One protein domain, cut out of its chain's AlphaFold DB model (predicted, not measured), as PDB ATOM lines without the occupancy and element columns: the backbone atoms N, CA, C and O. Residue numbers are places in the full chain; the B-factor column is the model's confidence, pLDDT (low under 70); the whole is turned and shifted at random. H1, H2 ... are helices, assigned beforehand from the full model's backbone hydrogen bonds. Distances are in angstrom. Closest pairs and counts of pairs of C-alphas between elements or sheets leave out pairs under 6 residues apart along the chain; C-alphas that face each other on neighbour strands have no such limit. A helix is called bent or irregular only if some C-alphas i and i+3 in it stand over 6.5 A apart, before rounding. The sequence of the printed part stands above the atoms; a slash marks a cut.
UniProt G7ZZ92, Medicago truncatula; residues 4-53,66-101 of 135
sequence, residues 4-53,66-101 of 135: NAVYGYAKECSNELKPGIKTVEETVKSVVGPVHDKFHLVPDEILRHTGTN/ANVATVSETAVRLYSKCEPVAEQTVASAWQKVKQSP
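AT A GLANCE: This is residues 4 to 53 and 66 to 101 of the 135 residues of a protein of Medicago truncatula (UniProt G7ZZ92). Two curved helical legs run side by side: H1b followed by H2 makes one, and H3 comes back beside it, H3a along H2 and H3b along H1b, while residues 4 to 23 of H1 stick out as a free arm. The printed part has 86 residues with three named helices, H1, H2 and H3 in that order, and no named strand, in class all helix. It is extended, with a radius of gyration of the C-alphas of 20.8 A and spans of 67 by 30 by 17 A.

HOW THE PARTS SIT: Begin with H1, residues 4 to 39, assigned as one helix by its hydrogen bonds but bent, with C-alphas 16 and 19 6.9 A apart; its arms H1a, residues 4 to 16, and H1b, residues 19 to 39, stand at a steep tilt of 54 degrees. H1b has a kink of 30 degrees near residue 32. A tight link of 1 residue leads to H2, residues 41 to 51, which meets H1b only through that link. H3, residues 68 to 98, likewise assigned as one helix by its hydrogen bonds, is bent, with C-alphas 81 and 84 6.7 A apart; H3a, residues 68 to 81, and H3b, residues 84 to 98, stand at a tilt of 38 degrees, only just steep. H2 and H3a touch, closest at the C-alphas of Ile 46 and Ala 75, 6.3 A, at a shallow tilt of 19 degrees, opposite ways. H1b and H3b touch, closest at the C-alphas of Val 31 and Ala 93, 5.9 A, at 15 degrees, shallow, opposite ways. H1a touches no helix. Every O i to N i+4 pair is within hydrogen-bond range in H1a, H2 and H3b, against 14 of 17 in H1b and 9 of 10 in H3a.

IN THESE COORDINATES: Find C-alpha 4 at (102.735, 72.397, 104.586), where H1a begins its 18.7 A; H1b then runs 30.1 A to C-alpha 39 at (113.813, 118.605, 98.592). H2 covers 14.8 A, H3a 20.2 A, and H3b 20.7 A, ending at C-alpha 98 at (117.013, 102.036, 116.185).

THE WHOLE: The C-alphas of Ala 5 and Asn 53 are the two farthest apart, 67.5 A. Residues 54 to 65 are not printed, and C-alphas 53 and 66 are 9.1 A apart across this cut, which the link from H2 to H3 crosses. The mean pLDDT of the printed part is 71.9, with 29 residues under 70, among them residues 41 to 53 and 66 to 72.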
ATOM      1  N   ASN A   4     103.915  71.764 103.982       64.81
ATOM      2  CA  ASN A   4     102.735  72.397 104.586       64.81
ATOM      3  C   ASN A   4     102.941  72.828 106.050       64.81
ATOM      4  O   ASN A   4     102.402  73.854 106.450       64.81
ATOM      5  N   ALA A   5     103.739  72.095 106.837       71.69
ATOM      6  CA  ALA A   5     104.019  72.467 108.227       71.69
ATOM      7  C   ALA A   5     104.928  73.706 108.314       71.69
ATOM      8  O   ALA A   5     104.686  74.603 109.117       71.69
ATOM      9  N   VAL A   6     105.938  73.787 107.439       71.19
ATOM     10  CA  VAL A   6     106.847  74.943 107.352       71.19
ATOM     11  C   VAL A   6     106.102  76.175 106.831       71.19
ATOM     12  O   VAL A   6     106.258  77.264 107.377       71.19
ATOM     13  N   TYR A   7     105.253  76.001 105.816       73.56
ATOM     14  CA  TYR A   7     104.447  77.081 105.247       73.56
ATOM     15  C   TYR A   7     103.386  77.606 106.228       73.56
ATOM     16  O   TYR A   7     103.236  78.819 106.360       73.56
ATOM     17  N   GLY A   8     102.690  76.720 106.952       76.56
ATOM     18  CA  GLY A   8     101.732  77.110 107.994       76.56
ATOM     19  C   GLY A   8     102.387  77.967 109.079       76.56
ATOM     20  O   GLY A   8     101.948  79.090 109.321       76.56
ATOM     21  N   TYR A   9     103.512  77.493 109.624       71.69
ATOM     22  CA  TYR A   9     104.298  78.223 110.621       71.69
ATOM     23  C   TYR A   9     104.792  79.589 110.108       71.69
ATOM     24  O   TYR A   9     104.667  80.604 110.794       71.69
ATOM     25  N   ALA A  10     105.301  79.652 108.872       70.81
ATOM     26  CA  ALA A  10     105.733  80.909 108.257       70.81
ATOM     27  C   ALA A  10     104.568  81.903 108.057       70.81
ATOM     28  O   ALA A  10     104.747  83.111 108.225       70.81
ATOM     29  N   LYS A  11     103.367  81.405 107.737       75.62
ATOM     30  CA  LYS A  11     102.152  82.213 107.559       75.62
ATOM     31  C   LYS A  11     101.654  82.810 108.880       75.62
ATOM     32  O   LYS A  11     101.279  83.980 108.893       75.62
ATOM     33  N   GLU A  12     101.693  82.058 109.979       74.62
ATOM     34  CA  GLU A  12     101.409  82.584 111.326       74.62
ATOM     35  C   GLU A  12     102.420  83.660 111.735       74.62
ATOM     36  O   GLU A  12     102.019  84.777 112.058       74.62
ATOM     37  N   CYS A  13     103.720  83.391 111.573       66.06
ATOM     38  CA  CYS A  13     104.775  84.373 111.845       66.06
ATOM     39  C   CYS A  13     104.603  85.671 111.030       66.06
ATOM     40  O   CYS A  13     104.859  86.761 111.534       66.06
ATOM     41  N   SER A  14     104.150  85.582 109.773       73.38
ATOM     42  CA  SER A  14     103.850  86.761 108.951       73.38
ATOM     43  C   SER A  14     102.713  87.605 109.541       73.38
ATOM     44  O   SER A  14     102.785  88.833 109.510       73.38
ATOM     45  N   ASN A  15     101.679  86.976 110.104       76.25
ATOM     46  CA  ASN A  15     100.554  87.691 110.706       76.25
ATOM     47  C   ASN A  15     100.953  88.436 111.988       76.25
ATOM     48  O   ASN A  15     100.523  89.572 112.167       76.25
ATOM     49  N   GLU A  16     101.818  87.851 112.822       77.62
ATOM     50  CA  GLU A  16     102.374  88.502 114.020       77.62
ATOM     51  C   GLU A  16     103.238  89.731 113.692       77.62
ATOM     52  O   GLU A  16     103.275  90.691 114.460       77.62
ATOM     53  N   LEU A  17     103.924  89.723 112.543       75.94
ATOM     54  CA  LEU A  17     104.828  90.802 112.133       75.94
ATOM     55  C   LEU A  17     104.115  91.971 111.434       75.94
ATOM     56  O   LEU A  17     104.608  93.098 111.503       75.94
ATOM     57  N   LYS A  18     102.949  91.753 110.805       78.56
ATOM     58  CA  LYS A  18     102.180  92.802 110.095       78.56
ATOM     59  C   LYS A  18     101.950  94.090 110.908       78.56
ATOM     60  O   LYS A  18     102.187  95.158 110.342       78.56
ATOM     61  N   PRO A  19     101.537  94.052 112.194       78.69
ATOM     62  CA  PRO A  19     101.347  95.270 112.984       78.69
ATOM     63  C   PRO A  19     102.658  96.038 113.184       78.69
ATOM     64  O   PRO A  19     102.697  97.247 112.981       78.69
ATOM     65  N   GLY A  20     103.747  95.329 113.508       75.38
ATOM     66  CA  GLY A  20     105.071  95.928 113.684       75.38
ATOM     67  C   GLY A  20     105.605  96.557 112.397       75.38
ATOM     68  O   GLY A  20     106.103  97.678 112.430       75.38
ATOM     69  N   ILE A  21     105.428  95.881 111.255       76.25
ATOM     70  CA  ILE A  21     105.802  96.401 109.932       76.25
ATOM     71  C   ILE A  21     105.040  97.695 109.625       76.25
ATOM     72  O   ILE A  21     105.671  98.671 109.233       76.25
ATOM     73  N   LYS A  22     103.721  97.745 109.863       76.88
ATOM     74  CA  LYS A  22     102.908  98.953 109.632       76.88
ATOM     75  C   LYS A  22     103.362 100.129 110.501       76.88
ATOM     76  O   LYS A  22     103.528 101.230 109.989       76.88
ATOM     77  N   THR A  23     103.646  99.897 111.784       81.00
ATOM     78  CA  THR A  23     104.185 100.933 112.683       81.00
ATOM     79  C   THR A  23     105.570 101.419 112.243       81.00
ATOM     80  O   THR A  23     105.849 102.616 112.314       81.00
ATOM     81  N   VAL A  24     106.443 100.527 111.763       74.31
ATOM     82  CA  VAL A  24     107.752 100.917 111.210       74.31
ATOM     83  C   VAL A  24     107.581 101.703 109.907       74.31
ATOM     84  O   VAL A  24     108.243 102.723 109.750       74.31
ATOM     85  N   GLU A  25     106.669 101.310 109.015       77.06
ATOM     86  CA  GLU A  25     106.356 102.052 107.785       77.06
ATOM     87  C   GLU A  25     105.842 103.466 108.096       77.06
ATOM     88  O   GLU A  25     106.352 104.438 107.545       77.06
ATOM     89  N   GLU A  26     104.884 103.599 109.017       79.75
ATOM     90  CA  GLU A  26     104.348 104.888 109.471       79.75
ATOM     91  C   GLU A  26     105.439 105.755 110.122       79.75
ATOM     92  O   GLU A  26     105.525 106.951 109.844       79.75
ATOM     93  N   THR A  27     106.338 105.150 110.907       79.25
ATOM     94  CA  THR A  27     107.497 105.842 111.500       79.25
ATOM     95  C   THR A  27     108.469 106.325 110.422       79.25
ATOM     96  O   THR A  27     108.848 107.493 110.413       79.25
ATOM     97  N   VAL A  28     108.856 105.462 109.478       76.50
ATOM     98  CA  VAL A  28     109.760 105.816 108.371       76.50
ATOM     99  C   VAL A  28     109.136 106.909 107.505       76.50
ATOM    100  O   VAL A  28     109.796 107.904 107.225       76.50
ATOM    101  N   LYS A  29     107.850 106.793 107.159       79.19
ATOM    102  CA  LYS A  29     107.091 107.806 106.415       79.19
ATOM    103  C   LYS A  29     107.026 109.140 107.168       79.19
ATOM    104  O   LYS A  29     107.211 110.181 106.548       79.19
ATOM    105  N   SER A  30     106.868 109.124 108.493       78.81
ATOM    106  CA  SER A  30     106.881 110.332 109.330       78.81
ATOM    107  C   SER A  30     108.240 111.036 109.384       78.81
ATOM    108  O   SER A  30     108.262 112.258 109.523       78.81
ATOM    109  N   VAL A  31     109.366 110.320 109.268       73.12
ATOM    110  CA  VAL A  31     110.699 110.956 109.298       73.12
ATOM    111  C   VAL A  31     111.246 111.274 107.899       73.12
ATOM    112  O   VAL A  31     111.926 112.283 107.730       73.12
ATOM    113  N   VAL A  32     110.920 110.468 106.885       73.50
ATOM    114  CA  VAL A  32     111.318 110.699 105.485       73.50
ATOM    115  C   VAL A  32     110.393 111.702 104.785       73.50
ATOM    116  O   VAL A  32     110.864 112.444 103.929       73.50
ATOM    117  N   GLY A  33     109.117 111.809 105.175       79.06
ATOM    118  CA  GLY A  33     108.179 112.813 104.649       79.06
ATOM    119  C   GLY A  33     108.743 114.241 104.710       79.06
ATOM    120  O   GLY A  33     108.945 114.842 103.662       79.06
ATOM    121  N   PRO A  34     109.178 114.738 105.884       78.56
ATOM    122  CA  PRO A  34     109.823 116.050 106.006       78.56
ATOM    123  C   PRO A  34     111.147 116.219 105.240       78.56
ATOM    124  O   PRO A  34     111.618 117.346 105.094       78.56
ATOM    125  N   VAL A  35     111.789 115.132 104.788       74.50
ATOM    126  CA  VAL A  35     112.951 115.186 103.879       74.50
ATOM    127  C   VAL A  35     112.463 115.408 102.452       74.50
ATOM    128  O   VAL A  35     112.917 116.336 101.789       74.50
ATOM    129  N   HIS A  36     111.490 114.612 102.008       68.38
ATOM    130  CA  HIS A  36     110.819 114.790 100.725       68.38
ATOM    131  C   HIS A  36     110.240 116.212 100.596       68.38
ATOM    132  O   HIS A  36     110.537 116.922  99.638       68.38
ATOM    133  N   ASP A  37     109.539 116.698 101.619       76.12
ATOM    134  CA  ASP A  37     108.930 118.033 101.645       76.12
ATOM    135  C   ASP A  37     109.963 119.173 101.575       76.12
ATOM    136  O   ASP A  37     109.652 120.252 101.077       76.12
ATOM    137  N   LYS A  38     111.216 118.947 101.992       70.62
ATOM    138  CA  LYS A  38     112.302 119.935 101.861       70.62
ATOM    139  C   LYS A  38     112.999 119.921 100.504       70.62
ATOM    140  O   LYS A  38     113.544 120.948 100.111       70.62
ATOM    141  N   PHE A  39     113.010 118.784  99.807       67.12
ATOM    142  CA  PHE A  39     113.813 118.605  98.592       67.12
ATOM    143  C   PHE A  39     112.999 118.422  97.301       67.12
ATOM    144  O   PHE A  39     113.565 118.582  96.223       67.12
ATOM    145  N   HIS A  40     111.683 118.177  97.368       71.31
ATOM    146  CA  HIS A  40     110.828 118.020  96.179       71.31
ATOM    147  C   HIS A  40     110.774 119.263  95.273       71.31
ATOM    148  O   HIS A  40     110.567 119.118  94.074       71.31
ATOM    149  N   LEU A  41     111.020 120.461  95.818       69.19
ATOM    150  CA  LEU A  41     111.049 121.720  95.059       69.19
ATOM    151  C   LEU A  41     112.411 122.030  94.411       69.19
ATOM    152  O   LEU A  41     112.497 122.947  93.598       69.19
ATOM    153  N   VAL A  42     113.482 121.298  94.746       69.50
ATOM    154  CA  VAL A  42     114.820 121.530  94.163       69.50
ATOM    155  C   VAL A  42     114.839 121.233  92.650       69.50
ATOM    156  O   VAL A  42     115.363 122.064  91.904       69.50
ATOM    157  N   PRO A  43     114.219 120.141  92.147       69.00
ATOM    158  CA  PRO A  43     114.001 119.945  90.712       69.00
ATOM    159  C   PRO A  43     113.210 121.084  90.051       69.00
ATOM    160  O   PRO A  43     113.635 121.595  89.015       69.00
ATOM    161  N   ASP A  44     112.109 121.531  90.664       68.38
ATOM    162  CA  ASP A  44     111.270 122.612  90.124       68.38
ATOM    163  C   ASP A  44     112.024 123.946  90.064       68.38
ATOM    164  O   ASP A  44     111.879 124.717  89.117       68.38
ATOM    165  N   GLU A  45     112.869 124.230  91.053       67.00
ATOM    166  CA  GLU A  45     113.727 125.410  91.062       67.00
ATOM    167  C   GLU A  45     114.760 125.387  89.934       67.00
ATOM    168  O   GLU A  45     114.927 126.398  89.249       67.00
ATOM    169  N   ILE A  46     115.396 124.242  89.673       69.06
ATOM    170  CA  ILE A  46     116.293 124.075  88.521       69.06
ATOM    171  C   ILE A  46     115.517 124.287  87.207       69.06
ATOM    172  O   ILE A  46     116.002 124.987  86.317       69.06
ATOM    173  N   LEU A  47     114.287 123.770  87.105       65.38
ATOM    174  CA  LEU A  47     113.417 123.939  85.933       65.38
ATOM    175  C   LEU A  47     112.941 125.388  85.721       65.38
ATOM    176  O   LEU A  47     112.822 125.828  84.578       65.38
ATOM    177  N   ARG A  48     112.725 126.183  86.779       66.00
ATOM    178  CA  ARG A  48     112.441 127.626  86.620       66.00
ATOM    179  C   ARG A  48     113.644 128.381  86.055       66.00
ATOM    180  O   ARG A  48     113.464 129.212  85.170       66.00
ATOM    181  N   HIS A  49     114.854 128.081  86.532       63.12
ATOM    182  CA  HIS A  49     116.080 128.743  86.072       63.12
ATOM    183  C   HIS A  49     116.462 128.380  84.624       63.12
ATOM    184  O   HIS A  49     117.154 129.157  83.969       63.12
ATOM    185  N   THR A  50     115.994 127.246  84.092       58.84
ATOM    186  CA  THR A  50     116.095 126.922  82.653       58.84
ATOM    187  C   THR A  50     114.928 127.475  81.828       58.84
ATOM    188  O   THR A  50     115.103 127.797  80.651       58.84
ATOM    189  N   GLY A  51     113.747 127.617  82.440       56.81
ATOM    190  CA  GLY A  51     112.505 128.047  81.795       56.81
ATOM    191  C   GLY A  51     112.362 129.550  81.526       56.81
ATOM    192  O   GLY A  51     111.520 129.928  80.712       56.81
ATOM    193  N   THR A  52     113.174 130.426  82.131       52.72
ATOM    194  CA  THR A  52     113.118 131.894  81.929       52.72
ATOM    195  C   THR A  52     113.705 132.370  80.589       52.72
ATOM    196  O   THR A  52     114.438 133.353  80.527       52.72
ATOM    197  N   ASN A  53     113.338 131.701  79.496       57.91
ATOM    198  CA  ASN A  53     113.510 132.167  78.122       57.91
ATOM    199  C   ASN A  53     112.134 132.461  77.499       57.91
ATOM    200  O   ASN A  53     111.725 131.813  76.537       57.91
ATOM    201  N   ALA A  66     121.917 131.119  78.123       55.06
ATOM    202  CA  ALA A  66     122.368 130.354  79.281       55.06
ATOM    203  C   ALA A  66     122.647 128.913  78.832       55.06
ATOM    204  O   ALA A  66     121.732 128.169  78.473       55.06
ATOM    205  N   ASN A  67     123.925 128.551  78.758       61.34
ATOM    206  CA  ASN A  67     124.330 127.265  78.216       61.34
ATOM    207  C   ASN A  67     124.150 126.157  79.268       61.34
ATOM    208  O   ASN A  67     124.007 126.408  80.467       61.34
ATOM    209  N   VAL A  68     124.173 124.904  78.809       59.41
ATOM    210  CA  VAL A  68     123.973 123.724  79.668       59.41
ATOM    211  C   VAL A  68     124.994 123.667  80.820       59.41
ATOM    212  O   VAL A  68     124.672 123.154  81.889       59.41
ATOM    213  N   ALA A  69     126.191 124.244  80.650       60.97
ATOM    214  CA  ALA A  69     127.205 124.300  81.701       60.97
ATOM    215  C   ALA A  69     126.782 125.202  82.878       60.97
ATOM    216  O   ALA A  69     126.835 124.751  84.018       60.97
ATOM    217  N   THR A  70     126.264 126.412  82.634       63.31
ATOM    218  CA  THR A  70     125.794 127.313  83.710       63.31
ATOM    219  C   THR A  70     124.622 126.715  84.502       63.31
ATOM    220  O   THR A  70     124.542 126.858  85.724       63.31
ATOM    221  N   VAL A  71     123.728 125.993  83.819       62.81
ATOM    222  CA  VAL A  71     122.628 125.243  84.451       62.81
ATOM    223  C   VAL A  71     123.176 124.106  85.316       62.81
ATOM    224  O   VAL A  71     122.772 123.967  86.470       62.81
ATOM    225  N   SER A  72     124.128 123.332  84.784       65.88
ATOM    226  CA  SER A  72     124.796 122.237  85.494       65.88
ATOM    227  C   SER A  72     125.508 122.730  86.757       65.88
ATOM    228  O   SER A  72     125.268 122.204  87.839       65.88
ATOM    229  N   GLU A  73     126.298 123.804  86.672       73.62
ATOM    230  CA  GLU A  73     126.988 124.405  87.823       73.62
ATOM    231  C   GLU A  73     126.020 124.888  88.913       73.62
ATOM    232  O   GLU A  73     126.297 124.741  90.106       73.62
ATOM    233  N   THR A  74     124.875 125.449  88.514       69.81
ATOM    234  CA  THR A  74     123.842 125.918  89.449       69.81
ATOM    235  C   THR A  74     123.147 124.742  90.135       69.81
ATOM    236  O   THR A  74     122.999 124.748  91.357       69.81
ATOM    237  N   ALA A  75     122.793 123.699  89.377       68.06
ATOM    238  CA  ALA A  75     122.216 122.468  89.909       68.06
ATOM    239  C   ALA A  75     123.184 121.755  90.866       68.06
ATOM    240  O   ALA A  75     122.805 121.447  91.992       68.06
ATOM    241  N   VAL A  76     124.450 121.566  90.472       73.00
ATOM    242  CA  VAL A  76     125.499 120.967  91.318       73.00
ATOM    243  C   VAL A  76     125.649 121.746  92.625       73.00
ATOM    244  O   VAL A  76     125.615 121.149  93.696       73.00
ATOM    245  N   ARG A  77     125.720 123.083  92.570       74.50
ATOM    246  CA  ARG A  77     125.838 123.931  93.769       74.50
ATOM    247  C   ARG A  77     124.634 123.817  94.710       74.50
ATOM    248  O   ARG A  77     124.815 123.863  95.926       74.50
ATOM    249  N   LEU A  78     123.423 123.677  94.168       70.19
ATOM    250  CA  LEU A  78     122.213 123.421  94.954       70.19
ATOM    251  C   LEU A  78     122.270 122.029  95.603       70.19
ATOM    252  O   LEU A  78     122.113 121.923  96.821       70.19
ATOM    253  N   TYR A  79     122.578 120.983  94.831       67.25
ATOM    254  CA  TYR A  79     122.672 119.607  95.327       67.25
ATOM    255  C   TYR A  79     123.748 119.429  96.407       67.25
ATOM    256  O   TYR A  79     123.425 118.898  97.467       67.25
ATOM    257  N   SER A  80     124.966 119.953  96.228       71.38
ATOM    258  CA  SER A  80     126.045 119.849  97.229       71.38
ATOM    259  C   SER A  80     125.724 120.533  98.566       71.38
ATOM    260  O   SER A  80     126.330 120.217  99.587       71.38
ATOM    261  N   LYS A  81     124.763 121.468  98.598       75.25
ATOM    262  CA  LYS A  81     124.250 122.060  99.845       75.25
ATOM    263  C   LYS A  81     123.128 121.223 100.474       75.25
ATOM    264  O   LYS A  81     122.945 121.256 101.689       75.25
ATOM    265  N   CYS A  82     122.380 120.487  99.656       67.44
ATOM    266  CA  CYS A  82     121.292 119.608 100.084       67.44
ATOM    267  C   CYS A  82     121.805 118.269 100.636       67.44
ATOM    268  O   CYS A  82     121.275 117.782 101.629       67.44
ATOM    269  N   GLU A  83     122.848 117.708 100.022       71.94
ATOM    270  CA  GLU A  83     123.462 116.411 100.335       71.94
ATOM    271  C   GLU A  83     123.761 116.203 101.834       71.94
ATOM    272  O   GLU A  83     123.114 115.335 102.427       71.94
ATOM    273  N   PRO A  84     124.587 117.022 102.523       76.88
ATOM    274  CA  PRO A  84     124.878 116.809 103.946       76.88
ATOM    275  C   PRO A  84     123.644 116.979 104.849       76.88
ATOM    276  O   PRO A  84     123.562 116.373 105.916       76.88
ATOM    277  N   VAL A  85     122.651 117.776 104.433       74.94
ATOM    278  CA  VAL A  85     121.392 117.960 105.177       74.94
ATOM    279  C   VAL A  85     120.476 116.743 105.007       74.94
ATOM    280  O   VAL A  85     119.833 116.313 105.970       74.94
ATOM    281  N   ALA A  86     120.432 116.156 103.809       71.62
ATOM    282  CA  ALA A  86     119.738 114.904 103.540       71.62
ATOM    283  C   ALA A  86     120.394 113.747 104.311       71.62
ATOM    284  O   ALA A  86     119.697 113.052 105.050       71.62
ATOM    285  N   GLU A  87     121.721 113.604 104.239       78.69
ATOM    286  CA  GLU A  87     122.487 112.605 104.993       78.69
ATOM    287  C   GLU A  87     122.275 112.734 106.503       78.69
ATOM    288  O   GLU A  87     121.900 111.760 107.154       78.69
ATOM    289  N   GLN A  88     122.436 113.935 107.073       79.19
ATOM    290  CA  GLN A  88     122.231 114.158 108.504       79.19
ATOM    291  C   GLN A  88     120.791 113.842 108.927       79.19
ATOM    292  O   GLN A  88     120.577 113.287 110.012       79.19
ATOM    293  N   THR A  89     119.797 114.143 108.086       72.88
ATOM    294  CA  THR A  89     118.399 113.822 108.396       72.88
ATOM    295  C   THR A  89     118.132 112.318 108.298       72.88
ATOM    296  O   THR A  89     117.513 111.771 109.207       72.88
ATOM    297  N   VAL A  90     118.658 111.618 107.286       74.44
ATOM    298  CA  VAL A  90     118.558 110.149 107.148       74.44
ATOM    299  C   VAL A  90     119.294 109.431 108.284       74.44
ATOM    300  O   VAL A  90     118.749 108.502 108.879       74.44
ATOM    301  N   ALA A  91     120.485 109.891 108.666       79.62
ATOM    302  CA  ALA A  91     121.232 109.359 109.802       79.62
ATOM    303  C   ALA A  91     120.465 109.562 111.120       79.62
ATOM    304  O   ALA A  91     120.300 108.615 111.892       79.62
ATOM    305  N   SER A  92     119.921 110.762 111.352       78.06
ATOM    306  CA  SER A  92     119.099 111.065 112.535       78.06
ATOM    307  C   SER A  92     117.799 110.255 112.563       78.06
ATOM    308  O   SER A  92     117.377 109.796 113.627       78.06
ATOM    309  N   ALA A  93     117.178 110.033 111.402       77.81
ATOM    310  CA  ALA A  93     116.012 109.171 111.244       77.81
ATOM    311  C   ALA A  93     116.334 107.731 111.636       77.81
ATOM    312  O   ALA A  93     115.637 107.131 112.453       77.81
ATOM    313  N   TRP A  94     117.433 107.202 111.104       75.38
ATOM    314  CA  TRP A  94     117.874 105.838 111.355       75.38
ATOM    315  C   TRP A  94     118.235 105.610 112.827       75.38
ATOM    316  O   TRP A  94     117.906 104.565 113.381       75.38
ATOM    317  N   GLN A  95     118.820 106.604 113.504       83.12
ATOM    318  CA  GLN A  95     119.046 106.543 114.952       83.12
ATOM    319  C   GLN A  95     117.736 106.517 115.754       83.12
ATOM    320  O   GLN A  95     117.603 105.694 116.657       83.12
ATOM    321  N   LYS A  96     116.730 107.330 115.396       79.94
ATOM    322  CA  LYS A  96     115.400 107.273 116.038       79.94
ATOM    323  C   LYS A  96     114.693 105.933 115.812       79.94
ATOM    324  O   LYS A  96     114.082 105.412 116.739       79.94
ATOM    325  N   VAL A  97     114.807 105.349 114.615       75.31
ATOM    326  CA  VAL A  97     114.259 104.014 114.315       75.31
ATOM    327  C   VAL A  97     114.935 102.940 115.174       75.31
ATOM    328  O   VAL A  97     114.231 102.145 115.791       75.31
ATOM    329  N   LYS A  98     116.269 102.960 115.304       78.50
ATOM    330  CA  LYS A  98     117.013 102.036 116.185       78.50
ATOM    331  C   LYS A  98     116.627 102.163 117.660       78.50
ATOM    332  O   LYS A  98     116.597 101.160 118.354       78.50
ATOM    333  N   GLN A  99     116.333 103.375 118.129       78.38
ATOM    334  CA  GLN A  99     115.905 103.637 119.509       78.38
ATOM    335  C   GLN A  99     114.438 103.253 119.776       78.38
ATOM    336  O   GLN A  99     113.994 103.291 120.923       78.38
ATOM    337  N   SER A 100     113.664 102.875 118.750       74.25
ATOM    338  CA  SER A 100     112.277 102.444 118.925       74.25
ATOM    339  C   SER A 100     112.209 101.056 119.582       74.25
ATOM    340  O   SER A 100     112.719 100.088 119.011       74.25
ATOM    341  N   PRO A 101     111.494 100.881 120.712       68.50
ATOM    342  CA  PRO A 101     111.309  99.565 121.335       68.50
ATOM    343  C   PRO A 101     110.663  98.532 120.399       68.50
ATOM    344  O   PRO A 101     110.873  97.329 120.547       68.50
TER     345      PRO A 101